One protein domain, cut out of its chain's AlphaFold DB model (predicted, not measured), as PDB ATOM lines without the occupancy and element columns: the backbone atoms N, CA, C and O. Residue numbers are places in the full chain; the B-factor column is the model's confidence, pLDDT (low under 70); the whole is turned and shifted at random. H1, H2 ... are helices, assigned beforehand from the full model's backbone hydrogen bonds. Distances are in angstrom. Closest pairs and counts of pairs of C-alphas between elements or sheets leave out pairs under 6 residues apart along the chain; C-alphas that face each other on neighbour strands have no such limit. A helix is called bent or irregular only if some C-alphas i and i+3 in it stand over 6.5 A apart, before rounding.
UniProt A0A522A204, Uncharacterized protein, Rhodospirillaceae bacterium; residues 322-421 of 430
ATOM      1  N   ALA A 322     354.348 232.124 307.826       93.44
ATOM      2  CA  ALA A 322     353.017 232.718 307.877       93.44
ATOM      3  C   ALA A 322     351.932 231.639 308.037       93.44
ATOM      4  O   ALA A 322     351.038 231.775 308.869       93.44
ATOM      5  N   ARG A 323     352.059 230.524 307.305       90.81
ATOM      6  CA  ARG A 323     351.155 229.371 307.412       90.81
ATOM      7  C   ARG A 323     351.234 228.677 308.769       90.81
ATOM      8  O   ARG A 323     350.189 228.382 309.334       90.81
ATOM      9  N   ALA A 324     352.438 228.462 309.302       89.31
ATOM     10  CA  ALA A 324     352.624 227.842 310.615       89.31
ATOM     11  C   ALA A 324     352.060 228.700 311.761       89.31
ATOM     12  O   ALA A 324     351.560 228.169 312.747       89.31
ATOM     13  N   LEU A 325     352.129 230.029 311.635       90.94
ATOM     14  CA  LEU A 325     351.687 230.961 312.674       90.94
ATOM     15  C   LEU A 325     350.216 231.382 312.556       90.94
ATOM     16  O   LEU A 325     349.652 231.894 313.525       90.94
ATOM     17  N   GLY A 326     349.594 231.217 311.386       90.12
ATOM     18  CA  GLY A 326     348.234 231.692 311.138       90.12
ATOM     19  C   GLY A 326     348.091 233.182 311.463       90.12
ATOM     20  O   GLY A 326     348.935 233.996 311.086       90.12
ATOM     21  N   GLY A 327     347.049 233.556 312.209       88.94
ATOM     22  CA  GLY A 327     346.796 234.955 312.583       88.94
ATOM     23  C   GLY A 327     347.961 235.651 313.299       88.94
ATOM     24  O   GLY A 327     348.118 236.863 313.169       88.94
ATOM     25  N   ASN A 328     348.836 234.898 313.973       92.25
ATOM     26  CA  ASN A 328     349.994 235.465 314.661       92.25
ATOM     27  C   ASN A 328     351.088 235.978 313.711       92.25
ATOM     28  O   ASN A 328     351.947 236.755 314.126       92.25
ATOM     29  N   ALA A 329     351.038 235.611 312.425       93.38
ATOM     30  CA  ALA A 329     351.943 236.133 311.404       93.38
ATOM     31  C   ALA A 329     351.883 237.672 311.285       93.38
ATOM     32  O   ALA A 329     352.864 238.301 310.888       93.38
ATOM     33  N   ALA A 330     350.757 238.284 311.678       92.44
ATOM     34  CA  ALA A 330     350.568 239.733 311.754       92.44
ATOM     35  C   ALA A 330     351.585 240.444 312.665       92.44
ATOM     36  O   ALA A 330     351.925 241.603 312.419       92.44
ATOM     37  N   TYR A 331     352.088 239.749 313.688       93.38
ATOM     38  CA  TYR A 331     352.955 240.316 314.723       93.38
ATOM     39  C   TYR A 331     354.434 239.975 314.533       93.38
ATOM     40  O   TYR A 331     355.264 240.386 315.340       93.38
ATOM     41  N   VAL A 332     354.788 239.229 313.481       93.50
ATOM     42  CA  VAL A 332     356.178 238.837 313.229       93.50
ATOM     43  C   VAL A 332     357.025 240.080 312.997       93.50
ATOM     44  O   VAL A 332     356.744 240.905 312.124       93.50
ATOM     45  N   HIS A 333     358.107 240.195 313.762       93.62
ATOM     46  CA  HIS A 333     358.998 241.331 313.656       93.62
ATOM     47  C   HIS A 333     359.693 241.330 312.286       93.62
ATOM     48  O   HIS A 333     360.296 240.339 311.875       93.62
ATOM     49  N   ARG A 334     359.690 242.466 311.579       91.06
ATOM     50  CA  ARG A 334     360.218 242.569 310.204       91.06
ATOM     51  C   ARG A 334     361.642 242.025 310.040       91.06
ATOM     52  O   ARG A 334     361.921 241.312 309.080       91.06
ATOM     53  N   LYS A 335     362.535 242.314 310.993       93.25
ATOM     54  CA  LYS A 335     363.924 241.817 310.963       93.25
ATOM     55  C   LYS A 335     364.032 240.291 311.091       93.25
ATOM     56  O   LYS A 335     364.980 239.714 310.568       93.25
ATOM     57  N   THR A 336     363.069 239.641 311.746       93.62
ATOM     58  CA  THR A 336     362.972 238.176 311.790       93.62
ATOM     59  C   THR A 336     362.682 237.635 310.391       93.62
ATOM     60  O   THR A 336     363.399 236.766 309.896       93.62
ATOM     61  N   SER A 337     361.698 238.222 309.705       93.62
ATOM     62  CA  SER A 337     361.366 237.877 308.319       93.62
ATOM     63  C   SER A 337     362.536 238.126 307.362       93.62
ATOM     64  O   SER A 337     362.823 237.286 306.512       93.62
ATOM     65  N   GLU A 338     363.245 239.249 307.503       93.88
ATOM     66  CA  GLU A 338     364.439 239.569 306.704       93.88
ATOM     67  C   GLU A 338     365.568 238.554 306.926       93.88
ATOM     68  O   GLU A 338     366.178 238.104 305.956       93.88
ATOM     69  N   ALA A 339     365.815 238.142 308.175       93.06
ATOM     70  CA  ALA A 339     366.820 237.128 308.486       93.06
ATOM     71  C   ALA A 339     366.514 235.800 307.778       93.06
ATOM     72  O   ALA A 339     367.389 235.253 307.104       93.06
ATOM     73  N   LEU A 340     365.270 235.320 307.848       92.38
ATOM     74  CA  LEU A 340     364.868 234.070 307.201       92.38
ATOM     75  C   LEU A 340     364.845 234.171 305.671       92.38
ATOM     76  O   LEU A 340     365.365 233.285 305.000       92.38
ATOM     77  N   ASN A 341     364.329 235.265 305.105       92.69
ATOM     78  CA  ASN A 341     364.335 235.490 303.653       92.69
ATOM     79  C   ASN A 341     365.744 235.677 303.077       92.69
ATOM     80  O   ASN A 341     365.931 235.578 301.867       92.69
ATOM     81  N   SER A 342     366.737 235.964 303.920       92.88
ATOM     82  CA  SER A 342     368.127 236.067 303.484       92.88
ATOM     83  C   SER A 342     368.779 234.707 303.211       92.88
ATOM     84  O   SER A 342     369.893 234.677 302.683       92.88
ATOM     85  N   LEU A 343     368.136 233.597 303.594       88.62
ATOM     86  CA  LEU A 343     368.594 232.246 303.284       88.62
ATOM     87  C   LEU A 343     368.405 231.942 301.784       88.62
ATOM     88  O   LEU A 343     367.382 232.317 301.213       88.62
ATOM     89  N   PRO A 344     369.373 231.268 301.135       84.75
ATOM     90  CA  PRO A 344     369.366 231.088 299.681       84.75
ATOM     91  C   PRO A 344     368.312 230.084 299.186       84.75
ATOM     92  O   PRO A 344     367.821 230.230 298.070       84.75
ATOM     93  N   ASP A 345     367.945 229.092 300.006       85.06
ATOM     94  CA  ASP A 345     366.958 228.060 299.667       85.06
ATOM     95  C   ASP A 345     365.750 228.116 300.615       85.06
ATOM     96  O   ASP A 345     365.877 228.060 301.841       85.06
ATOM     97  N   LYS A 346     364.551 228.179 300.027       85.94
ATOM     98  CA  LYS A 346     363.272 228.190 300.747       85.94
ATOM     99  C   LYS A 346     363.011 226.887 301.506       85.94
ATOM    100  O   LYS A 346     362.394 226.940 302.565       85.94
ATOM    101  N   ARG A 347     363.530 225.747 301.038       85.75
ATOM    102  CA  ARG A 347     363.401 224.447 301.728       85.75
ATOM    103  C   ARG A 347     364.105 224.431 303.082       85.75
ATOM    104  O   ARG A 347     363.680 223.747 304.012       85.75
ATOM    105  N   ILE A 348     365.172 225.217 303.213       85.81
ATOM    106  CA  ILE A 348     365.870 225.390 304.486       85.81
ATOM    107  C   ILE A 348     365.003 226.207 305.441       85.81
ATOM    108  O   ILE A 348     364.880 225.839 306.604       85.81
ATOM    109  N   VAL A 349     364.349 227.267 304.952       89.38
ATOM    110  CA  VAL A 349     363.386 228.040 305.754       89.38
ATOM    111  C   VAL A 349     362.245 227.142 306.239       89.38
ATOM    112  O   VAL A 349     361.890 227.199 307.411       89.38
ATOM    113  N   GLU A 350     361.714 226.279 305.370       90.06
ATOM    114  CA  GLU A 350     360.695 225.286 305.734       90.06
ATOM    115  C   GLU A 350     361.191 224.340 306.830       90.06
ATOM    116  O   GLU A 350     360.500 224.155 307.829       90.06
ATOM    117  N   SER A 351     362.415 223.821 306.697       88.38
ATOM    118  CA  SER A 351     363.022 222.924 307.688       88.38
ATOM    119  C   SER A 351     363.259 223.613 309.035       88.38
ATOM    120  O   SER A 351     363.001 223.023 310.078       88.38
ATOM    121  N   VAL A 352     363.711 224.873 309.029       90.31
ATOM    122  CA  VAL A 352     363.907 225.679 310.248       90.31
ATOM    123  C   VAL A 352     362.577 225.922 310.954       90.31
ATOM    124  O   VAL A 352     362.469 225.715 312.161       90.31
ATOM    125  N   VAL A 353     361.562 226.363 310.208       92.12
ATOM    126  CA  VAL A 353     360.240 226.669 310.767       92.12
ATOM    127  C   VAL A 353     359.583 225.405 311.307       92.12
ATOM    128  O   VAL A 353     359.100 225.436 312.433       92.12
ATOM    129  N   ALA A 354     359.617 224.300 310.557       89.69
ATOM    130  CA  ALA A 354     359.096 223.013 311.008       89.69
ATOM    131  C   ALA A 354     359.822 222.528 312.269       89.69
ATOM    132  O   ALA A 354     359.177 222.217 313.261       89.69
ATOM    133  N   ALA A 355     361.158 222.569 312.291       89.19
ATOM    134  CA  ALA A 355     361.927 222.129 313.451       89.19
ATOM    135  C   ALA A 355     361.638 222.947 314.717       89.19
ATOM    136  O   ALA A 355     361.522 222.378 315.800       89.19
ATOM    137  N   LEU A 356     361.528 224.274 314.606       90.44
ATOM    138  CA  LEU A 356     361.201 225.128 315.753       90.44
ATOM    139  C   LEU A 356     359.742 224.966 316.187       90.44
ATOM    140  O   LEU A 356     359.463 224.956 317.385       90.44
ATOM    141  N   HIS A 357     358.830 224.813 315.225       90.69
ATOM    142  CA  HIS A 357     357.431 224.514 315.494       90.69
ATOM    143  C   HIS A 357     357.283 223.180 316.241       90.69
ATOM    144  O   HIS A 357     356.606 223.131 317.262       90.69
ATOM    145  N   ASP A 358     357.961 222.123 315.798       88.38
ATOM    146  CA  ASP A 358     357.887 220.793 316.414       88.38
ATOM    147  C   ASP A 358     358.588 220.742 317.776       88.38
ATOM    148  O   ASP A 358     358.140 220.042 318.682       88.38
ATOM    149  N   ALA A 359     359.676 221.500 317.950       87.75
ATOM    150  CA  ALA A 359     360.434 221.507 319.197       87.75
ATOM    151  C   ALA A 359     359.754 222.296 320.329       87.75
ATOM    152  O   ALA A 359     359.927 221.946 321.495       87.75
ATOM    153  N   ALA A 360     359.030 223.373 320.010       87.06
ATOM    154  CA  ALA A 360     358.528 224.319 321.013       87.06
ATOM    155  C   ALA A 360     357.028 224.627 320.919       87.06
ATOM    156  O   ALA A 360     356.465 225.241 321.825       87.06
ATOM    157  N   GLY A 361     356.377 224.201 319.842       87.88
ATOM    158  CA  GLY A 361     354.981 224.490 319.559       87.88
ATOM    159  C   GLY A 361     354.747 225.858 318.897       87.88
ATOM    160  O   GLY A 361     355.616 226.739 318.890       87.88
ATOM    161  N   PRO A 362     353.536 226.064 318.349       87.00
ATOM    162  CA  PRO A 362     353.178 227.269 317.598       87.00
ATOM    163  C   PRO A 362     353.151 228.543 318.458       87.00
ATOM    164  O   PRO A 362     353.503 229.619 317.974       87.00
ATOM    165  N   GLU A 363     352.769 228.446 319.735       89.44
ATOM    166  CA  GLU A 363     352.694 229.601 320.644       89.44
ATOM    167  C   GLU A 363     354.079 230.168 320.984       89.44
ATOM    168  O   GLU A 363     354.294 231.385 320.935       89.44
ATOM    169  N   ALA A 364     355.045 229.292 321.273       91.38
ATOM    170  CA  ALA A 364     356.418 229.699 321.545       91.38
ATOM    171  C   ALA A 364     357.062 230.306 320.294       91.38
ATOM    172  O   ALA A 364     357.622 231.402 320.358       91.38
ATOM    173  N   LEU A 365     356.897 229.652 319.136       92.62
ATOM    174  CA  LEU A 365     357.394 230.159 317.858       92.62
ATOM    175  C   LEU A 365     356.825 231.547 317.535       92.62
ATOM    176  O   LEU A 365     357.577 232.437 317.141       92.62
ATOM    177  N   SER A 366     355.520 231.746 317.741       92.19
ATOM    178  CA  SER A 366     354.853 233.043 317.595       92.19
ATOM    179  C   SER A 366     355.500 234.113 318.479       92.19
ATOM    180  O   SER A 366     355.905 235.174 317.996       92.19
ATOM    181  N   THR A 367     355.679 233.801 319.765       92.56
ATOM    182  CA  THR A 367     356.267 234.721 320.749       92.56
ATOM    183  C   THR A 367     357.690 235.124 320.353       92.56
ATOM    184  O   THR A 367     358.035 236.307 320.348       92.56
ATOM    185  N   TRP A 368     358.515 234.161 319.944       93.50
ATOM    186  CA  TRP A 368     359.893 234.415 319.517       93.50
ATOM    187  C   TRP A 368     359.984 235.170 318.195       93.50
ATOM    188  O   TRP A 368     360.920 235.939 317.981       93.50
ATOM    189  N   ALA A 369     359.035 234.949 317.288       92.62
ATOM    190  CA  ALA A 369     358.991 235.637 316.008       92.62
ATOM    191  C   ALA A 369     358.605 237.115 316.151       92.62
ATOM    192  O   ALA A 369     359.119 237.960 315.410       92.62
ATOM    193  N   ALA A 370     357.720 237.420 317.102       92.62
ATOM    194  CA  ALA A 370     357.277 238.776 317.418       92.62
ATOM    195  C   ALA A 370     358.268 239.546 318.312       92.62
ATOM    196  O   ALA A 370     358.328 240.775 318.262       92.62
ATOM    197  N   SER A 371     359.069 238.842 319.117       92.38
ATOM    198  CA  SER A 371     359.982 239.460 320.082       92.38
ATOM    199  C   SER A 371     361.170 240.172 319.424       92.38
ATOM    200  O   SER A 371     362.012 239.558 318.761       92.38
ATOM    201  N   ALA A 372     361.306 241.473 319.700       91.00
ATOM    202  CA  ALA A 372     362.473 242.259 319.300       91.00
ATOM    203  C   ALA A 372     363.781 241.732 319.925       91.00
ATOM    204  O   ALA A 372     364.831 241.789 319.282       91.00
ATOM    205  N   ALA A 373     363.720 241.172 321.140       90.56
ATOM    206  CA  ALA A 373     364.876 240.589 321.825       90.56
ATOM    207  C   ALA A 373     365.413 239.341 321.101       90.56
ATOM    208  O   ALA A 373     366.613 239.073 321.119       90.56
ATOM    209  N   CYS A 374     364.545 238.608 320.399       89.62
ATOM    210  CA  CYS A 374     364.918 237.396 319.672       89.62
ATOM    211  C   CYS A 374     365.485 237.669 318.266       89.62
ATOM    212  O   CYS A 374     366.014 236.753 317.633       89.62
ATOM    213  N   VAL A 375     365.434 238.910 317.761       92.19
ATOM    214  CA  VAL A 375     365.899 239.265 316.402       92.19
ATOM    215  C   VAL A 375     367.371 238.904 316.173       92.19
ATOM    216  O   VAL A 375     367.738 238.445 315.091       92.19
ATOM    217  N   THR A 376     368.226 239.090 317.179       89.94
ATOM    218  CA  THR A 376     369.657 238.753 317.088       89.94
ATOM    219  C   THR A 376     369.879 237.247 316.967       89.94
ATOM    220  O   THR A 376     370.767 236.825 316.226       89.94
ATOM    221  N   VAL A 377     369.042 236.434 317.622       89.50
ATOM    222  CA  VAL A 377     369.076 234.967 317.522       89.50
ATOM    223  C   VAL A 377     368.679 234.521 316.121       89.50
ATOM    224  O   VAL A 377     369.393 233.725 315.517       89.50
ATOM    225  N   TRP A 378     367.609 235.091 315.559       93.00
ATOM    226  CA  TRP A 378     367.184 234.814 314.183       93.00
ATOM    227  C   TRP A 378     368.263 235.173 313.154       93.00
ATOM    228  O   TRP A 378     368.557 234.386 312.253       93.00
ATOM    229  N   ALA A 379     368.901 236.338 313.303       92.06
ATOM    230  CA  ALA A 379     369.996 236.756 312.430       92.06
ATOM    231  C   ALA A 379     371.224 235.837 312.556       92.06
ATOM    232  O   ALA A 379     371.843 235.482 311.550       92.06
ATOM    233  N   ARG A 380     371.565 235.425 313.782       88.38
ATOM    234  CA  ARG A 380     372.658 234.485 314.051       88.38
ATOM    235  C   ARG A 380     372.390 233.120 313.417       88.38
ATOM    236  O   ARG A 380     373.250 232.631 312.692       88.38
ATOM    237  N   LEU A 381     371.196 232.564 313.620       87.31
ATOM    238  CA  LEU A 381     370.733 231.320 312.998       87.31
ATOM    239  C   LEU A 381     370.902 231.367 311.473       87.31
ATOM    240  O   LEU A 381     371.532 230.484 310.892       87.31
ATOM    241  N   ALA A 382     370.416 232.430 310.827       90.25
ATOM    242  CA  ALA A 382     370.535 232.577 309.378       90.25
ATOM    243  C   ALA A 382     372.001 232.644 308.903       90.25
ATOM    244  O   ALA A 382     372.350 232.062 307.875       90.25
ATOM    245  N   ASN A 383     372.871 233.331 309.646       89.62
ATOM    246  CA  ASN A 383     374.292 233.438 309.314       89.62
ATOM    247  C   ASN A 383     375.047 232.116 309.499       89.62
ATOM    248  O   ASN A 383     375.849 231.763 308.635       89.62
ATOM    249  N   GLU A 384     374.785 231.374 310.575       85.31
ATOM    250  CA  GLU A 384     375.425 230.075 310.816       85.31
ATOM    251  C   GLU A 384     375.039 229.063 309.727       85.31
ATOM    252  O   GLU A 384     375.914 228.413 309.153       85.31
ATOM    253  N   ILE A 385     373.764 229.023 309.324       84.62
ATOM    254  CA  ILE A 385     373.309 228.193 308.196       84.62
ATOM    255  C   ILE A 385     374.049 228.563 306.900       84.62
ATOM    256  O   ILE A 385     374.553 227.682 306.202       84.62
ATOM    257  N   LYS A 386     374.177 229.858 306.578       86.81
ATOM    258  CA  LYS A 386     374.925 230.309 305.388       86.81
ATOM    259  C   LYS A 386     376.394 229.909 305.429       86.81
ATOM    260  O   LYS A 386     376.947 229.523 304.399       86.81
ATOM    261  N   GLN A 387     377.037 229.998 306.593       86.44
ATOM    262  CA  GLN A 387     378.428 229.580 306.754       86.44
ATOM    263  C   GLN A 387     378.586 228.080 306.501       86.44
ATOM    264  O   GLN A 387     379.486 227.690 305.758       86.44
ATOM    265  N   VAL A 388     377.684 227.250 307.037       80.75
ATOM    266  CA  VAL A 388     377.698 225.797 306.803       80.75
ATOM    267  C   VAL A 388     377.515 225.474 305.319       80.75
ATOM    268  O   VAL A 388     378.288 224.683 304.778       80.75
ATOM    269  N   LEU A 389     376.567 226.132 304.639       80.31
ATOM    270  CA  LEU A 389     376.357 225.978 303.192       80.31
ATOM    271  C   LEU A 389     377.606 226.363 302.386       80.31
ATOM    272  O   LEU A 389     377.988 225.657 301.456       80.31
ATOM    273  N   THR A 390     378.272 227.453 302.775       82.94
ATOM    274  CA  THR A 390     379.483 227.945 302.096       82.94
ATOM    275  C   THR A 390     380.671 226.998 302.294       82.94
ATOM    276  O   THR A 390     381.452 226.787 301.373       82.94
ATOM    277  N   GLN A 391     380.819 226.415 303.488       80.88
ATOM    278  CA  GLN A 391     381.957 225.556 303.829       80.88
ATOM    279  C   GLN A 391     381.824 224.123 303.307       80.88
ATOM    280  O   GLN A 391     382.837 223.493 303.010       80.88
ATOM    281  N   ARG A 392     380.602 223.581 303.240       71.25
ATOM    282  CA  ARG A 392     380.368 222.154 302.959       71.25
ATOM    283  C   ARG A 392     379.648 221.879 301.632       71.25
ATOM    284  O   ARG A 392     379.508 220.716 301.262       71.25
ATOM    285  N   GLY A 393     379.240 222.921 300.907       66.31
ATOM    286  CA  GLY A 393     378.440 222.814 299.685       66.31
ATOM    287  C   GLY A 393     376.950 222.594 299.969       66.31
ATOM    288  O   GLY A 393     376.564 222.152 301.051       66.31
ATOM    289  N   GLU A 394     376.095 222.896 298.985       59.88
ATOM    290  CA  GLU A 394     374.624 222.910 299.131       59.88
ATOM    291  C   GLU A 394     374.025 221.567 299.596       59.88
ATOM    292  O   GLU A 394     372.993 221.553 300.259       59.88
ATOM    293  N   GLY A 395     374.691 220.436 299.331       61.81
ATOM    294  CA  GLY A 395     374.231 219.099 299.730       61.81
ATOM    295  C   GLY A 395     374.500 218.702 301.188       61.81
ATOM    296  O   GLY A 395     374.099 217.616 301.599       61.81
ATOM    297  N   ALA A 396     375.195 219.533 301.973       66.38
ATOM    298  CA  ALA A 396     375.607 219.184 303.335       66.38
ATOM    299  C   ALA A 396     374.615 219.597 304.433       66.38
ATOM    300  O   ALA A 396     374.770 219.174 305.581       66.38
ATOM    301  N   VAL A 397     373.620 220.426 304.105       71.00
ATOM    302  CA  VAL A 397     372.559 220.824 305.036       71.00
ATOM    303  C   VAL A 397     371.371 219.894 304.827       71.00
ATOM    304  O   VAL A 397     370.566 220.078 303.917       71.00
ATOM    305  N   THR A 398     371.286 218.859 305.661       78.44
ATOM    306  CA  THR A 398     370.139 217.943 305.693       78.44
ATOM    307  C   THR A 398     369.063 218.463 306.650       78.44
ATOM    308  O   THR A 398     369.410 219.152 307.618       78.44
ATOM    309  N   PRO A 399     367.777 218.110 306.452       77.94
ATOM    310  CA  PRO A 399     366.705 218.458 307.388       77.94
ATOM    311  C   PRO A 399     367.032 218.095 308.846       77.94
ATOM    312  O   PRO A 399     366.834 218.918 309.734       77.94
ATOM    313  N   ASP A 400     367.648 216.933 309.083       78.88
ATOM    314  CA  ASP A 400     368.041 216.481 310.427       78.88
ATOM    315  C   ASP A 400     369.106 217.380 311.069       78.88
ATOM    316  O   ASP A 400     369.041 217.688 312.259       78.88
ATOM    317  N   SER A 401     370.084 217.843 310.279       80.44
ATOM    318  CA  SER A 401     371.123 218.756 310.771       80.44
ATOM    319  C   SER A 401     370.552 220.127 311.142       80.44
ATOM    320  O   SER A 401     370.953 220.715 312.148       80.44
ATOM    321  N   VAL A 402     369.567 220.604 310.372       80.00
ATOM    322  CA  VAL A 402     368.826 221.837 310.666       80.00
ATOM    323  C   VAL A 402     367.984 221.654 311.923       80.00
ATOM    324  O   VAL A 402     367.997 222.529 312.787       80.00
ATOM    325  N   ALA A 403     367.306 220.515 312.064       82.00
ATOM    326  CA  ALA A 403     366.468 220.223 313.217       82.00
ATOM    327  C   ALA A 403     367.274 220.157 314.520       82.00
ATOM    328  O   ALA A 403     366.927 220.836 315.486       82.00
ATOM    329  N   ALA A 404     368.392 219.424 314.529       82.69
ATOM    330  CA  ALA A 404     369.282 219.341 315.686       82.69
ATOM    331  C   ALA A 404     369.841 220.718 316.082       82.69
ATOM    332  O   ALA A 404     369.897 221.065 317.265       82.69
ATOM    333  N   PHE A 405     370.209 221.541 315.094       82.94
ATOM    334  CA  PHE A 405     370.671 222.898 315.359       82.94
ATOM    335  C   PHE A 405     369.556 223.785 315.933       82.94
ATOM    336  O   PHE A 405     369.762 224.440 316.954       82.94
ATOM    337  N   CYS A 406     368.353 223.750 315.352       85.44
ATOM    338  CA  CYS A 406     367.199 224.498 315.855       85.44
ATOM    339  C   CYS A 406     366.839 224.098 317.296       85.44
ATOM    340  O   CYS A 406     366.610 224.976 318.127       85.44
ATOM    341  N   GLN A 407     366.879 222.802 317.626       85.50
ATOM    342  CA  GLN A 407     366.668 222.309 318.992       85.50
ATOM    343  C   GLN A 407     367.686 222.889 319.983       85.50
ATOM    344  O   GLN A 407     367.313 223.261 321.094       85.50
ATOM    345  N   SER A 408     368.953 223.040 319.582       85.94
ATOM    346  CA  SER A 408     369.981 223.646 320.444       85.94
ATOM    347  C   SER A 408     369.739 225.133 320.742       85.94
ATOM    348  O   SER A 408     370.197 225.641 321.766       85.94
ATOM    349  N   LEU A 409     368.992 225.833 319.880       84.69
ATOM    350  CA  LEU A 409     368.679 227.255 320.034       84.69
ATOM    351  C   LEU A 409     367.429 227.517 320.882       84.69
ATOM    352  O   LEU A 409     367.288 228.625 321.402       84.69
ATOM    353  N   VAL A 410     366.553 226.523 321.068       87.69
ATOM    354  CA  VAL A 410     365.303 226.652 321.845       87.69
ATOM    355  C   VAL A 410     365.524 227.267 323.237       87.69
ATOM    356  O   VAL A 410     364.832 228.237 323.556       87.69
ATOM    357  N   PRO A 411     366.505 226.828 324.055       89.19
ATOM    358  CA  PRO A 411     366.747 227.440 325.365       89.19
ATOM    359  C   PRO A 411     367.151 228.919 325.277       89.19
ATOM    360  O   PRO A 411     366.779 229.713 326.137       89.19
ATOM    361  N   THR A 412     367.881 229.302 324.225       86.25
ATOM    362  CA  THR A 412     368.323 230.691 324.011       86.25
ATOM    363  C   THR A 412     367.142 231.584 323.636       86.25
ATOM    364  O   THR A 412     367.008 232.685 324.167       86.25
ATOM    365  N   PHE A 413     366.256 231.098 322.759       85.88
ATOM    366  CA  PHE A 413     365.010 231.789 322.441       85.88
ATOM    367  C   PHE A 413     364.123 231.959 323.679       85.88
ATOM    368  O   PHE A 413     363.634 233.059 323.931       85.88
ATOM    369  N   ALA A 414     363.962 230.902 324.481       85.62
ATOM    370  CA  ALA A 414     363.167 230.943 325.704       85.62
ATOM    371  C   ALA A 414     363.714 231.959 326.726       85.62
ATOM    372  O   ALA A 414     362.945 232.765 327.247       85.62
ATOM    373  N   ALA A 415     365.031 231.971 326.962       86.81
ATOM    374  CA  ALA A 415     365.670 232.896 327.898       86.81
ATOM    375  C   ALA A 415     365.498 234.367 327.479       86.81
ATOM    376  O   ALA A 415     364.998 235.178 328.255       86.81
ATOM    377  N   LEU A 416     365.825 234.702 326.226       82.25
ATOM    378  CA  LEU A 416     365.732 236.080 325.727       82.25
ATOM    379  C   LEU A 416     364.287 236.576 325.625       82.25
ATOM    380  O   LEU A 416     364.012 237.758 325.827       82.25
ATOM    381  N   SER A 417     363.347 235.677 325.325       82.81
ATOM    382  CA  SER A 417     361.926 236.011 325.339       82.81
ATOM    383  C   SER A 417     361.427 236.323 326.751       82.81
ATOM    384  O   SER A 417     360.625 237.240 326.907       82.81
ATOM    385  N   ALA A 418     361.901 235.598 327.769       83.12
ATOM    386  CA  ALA A 418     361.542 235.849 329.163       83.12
ATOM    387  C   ALA A 418     362.137 237.171 329.686       83.12
ATOM    388  O   ALA A 418     361.455 237.915 330.388       83.12
ATOM    389  N   GLU A 419     363.372 237.503 329.297       78.56
ATOM    390  CA  GLU A 419     364.014 238.784 329.634       78.56
ATOM    391  C   GLU A 419     363.285 239.979 329.001       78.56
ATOM    392  O   GLU A 419     363.063 240.992 329.661       78.56
ATOM    393  N   GLY A 420     362.841 239.848 327.747       65.31
ATOM    394  CA  GLY A 420     362.088 240.895 327.045       65.31
ATOM    395  C   GLY A 420     360.658 241.116 327.554       65.31
ATOM    396  O   GLY A 420     360.057 242.139 327.231       65.31
ATOM    397  N   GLN A 421     360.106 240.181 328.335       61.44
ATOM    398  CA  GLN A 421     358.770 240.275 328.937       61.44
ATOM    399  C   GLN A 421     358.776 240.874 330.350       61.44
ATOM    400  O   GLN A 421     357.701 241.083 330.917       61.44
TER     401      GLN A 421
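AT A GLANCE: This is residues 322 to 421 of the 430 residues of an uncharacterized protein of Rhodospirillaceae bacterium (UniProt A0A522A204). Long helix H4 runs down the length of a compact all-helix domain, with short H2 side by side with its residues 375 to 382, while two bent helices, H3 and H5, make the other side. The first arms of the bent helices, H3a and H5a, cross each other, the second arms H3b and H5b meet near the beginning of H4, and H1 packs on H3b at that same end. The printed part has 100 residues with five named helices, H1 to H5 in that order, and no named strand. The helix packing is part aligned and part crossed. The radius of gyration of the C-alphas is 12.8 A, and the outline is elongated, spanning 39 by 25 by 22 A.

HOW THE PARTS SIT: The first helix, H1, residues 322 to 331, is irregular, with C-alphas 324 and 327 9.4 A apart. It is apart from H2, residues 334 to 341, which follows it. H3, residues 346 to 370, was assigned as one helix by its hydrogen bonds but is bent, with C-alphas 359 and 362 9.4 A apart; its arms, H3a, residues 346 to 359, and H3b, residues 362 to 370, stand at a steep tilt of 59 degrees. H1 touches H3b the same way at a steep tilt of 45 degrees, closest at the C-alphas of Tyr 331 and Ala 370, 5.3 A apart. H2 is close to H3a but not clearly touching, with the C-alphas of Leu 340 and Val 349 closest at 6.4 A. H4, residues 372 to 392, is only just irregular: C-alphas 373 and 376 are 7.0 A apart. With residues 375 to 382 alone it touches H2, the same way at a shallow tilt of 15 degrees; the closest C-alphas, of Ala 339 and Ala 379, are 5.1 A apart. H5, residues 399 to 420, is also one helix by its hydrogen bonds but bent, with C-alphas 408 and 411 7.0 A apart; its arms are H5a, residues 399 to 408, and H5b, residues 411 to 420. H3a touches H5a the same way at a steep tilt of 47 degrees, the C-alphas of Ala 355 and Ala 403 closest at 4.9 A. H5b touches H3b at a steep tilt of 58 degrees, closest at the C-alphas of Trp 368 and Ser 417, 6.4 A. With residues 372 to 377 alone H4 touches H5b, opposite ways at a shallow tilt of 27 degrees, the C-alphas of Ala 373 and Gly 420 closest at 5.9 A. H4 and H5a are near each other, with 6 pairs of C-alphas within 10 A. In H2, H3a, H3b, H5a and H5b every O i to N i+4 pair is within hydrogen-bond range; in H4 15 of 17 are, and in H1 1 of 6, beside 5 of 7 O i to N i+3 pairs.

IN THESE COORDINATES: H1 begins at C-alpha 322, (353.017, 232.718, 307.877), and measures 10.2 A; H2 measures 10.5 A. H3a measures 19.8 A and H3b 12.2 A. H4 runs 31.5 A from C-alpha 372 at (362.473, 242.259, 319.300) to C-alpha 392 at (380.368, 222.154, 302.959). H5a measures 14.4 A, and H5b 14.3 A, ending at C-alpha 420, (362.088, 240.895, 327.045).

THE WHOLE: The C-alphas farthest apart, those of Gly 393 and Gln 421, are 39.3 A apart. The printed part has no cut. The links from H1 to H2, H2 to H3 and H3 to H4 are tight, and that from H4 to H5, six residues, is short. The mean pLDDT of the printed part is 86.4; residues 393 to 396 and 420 to 421 are under 70.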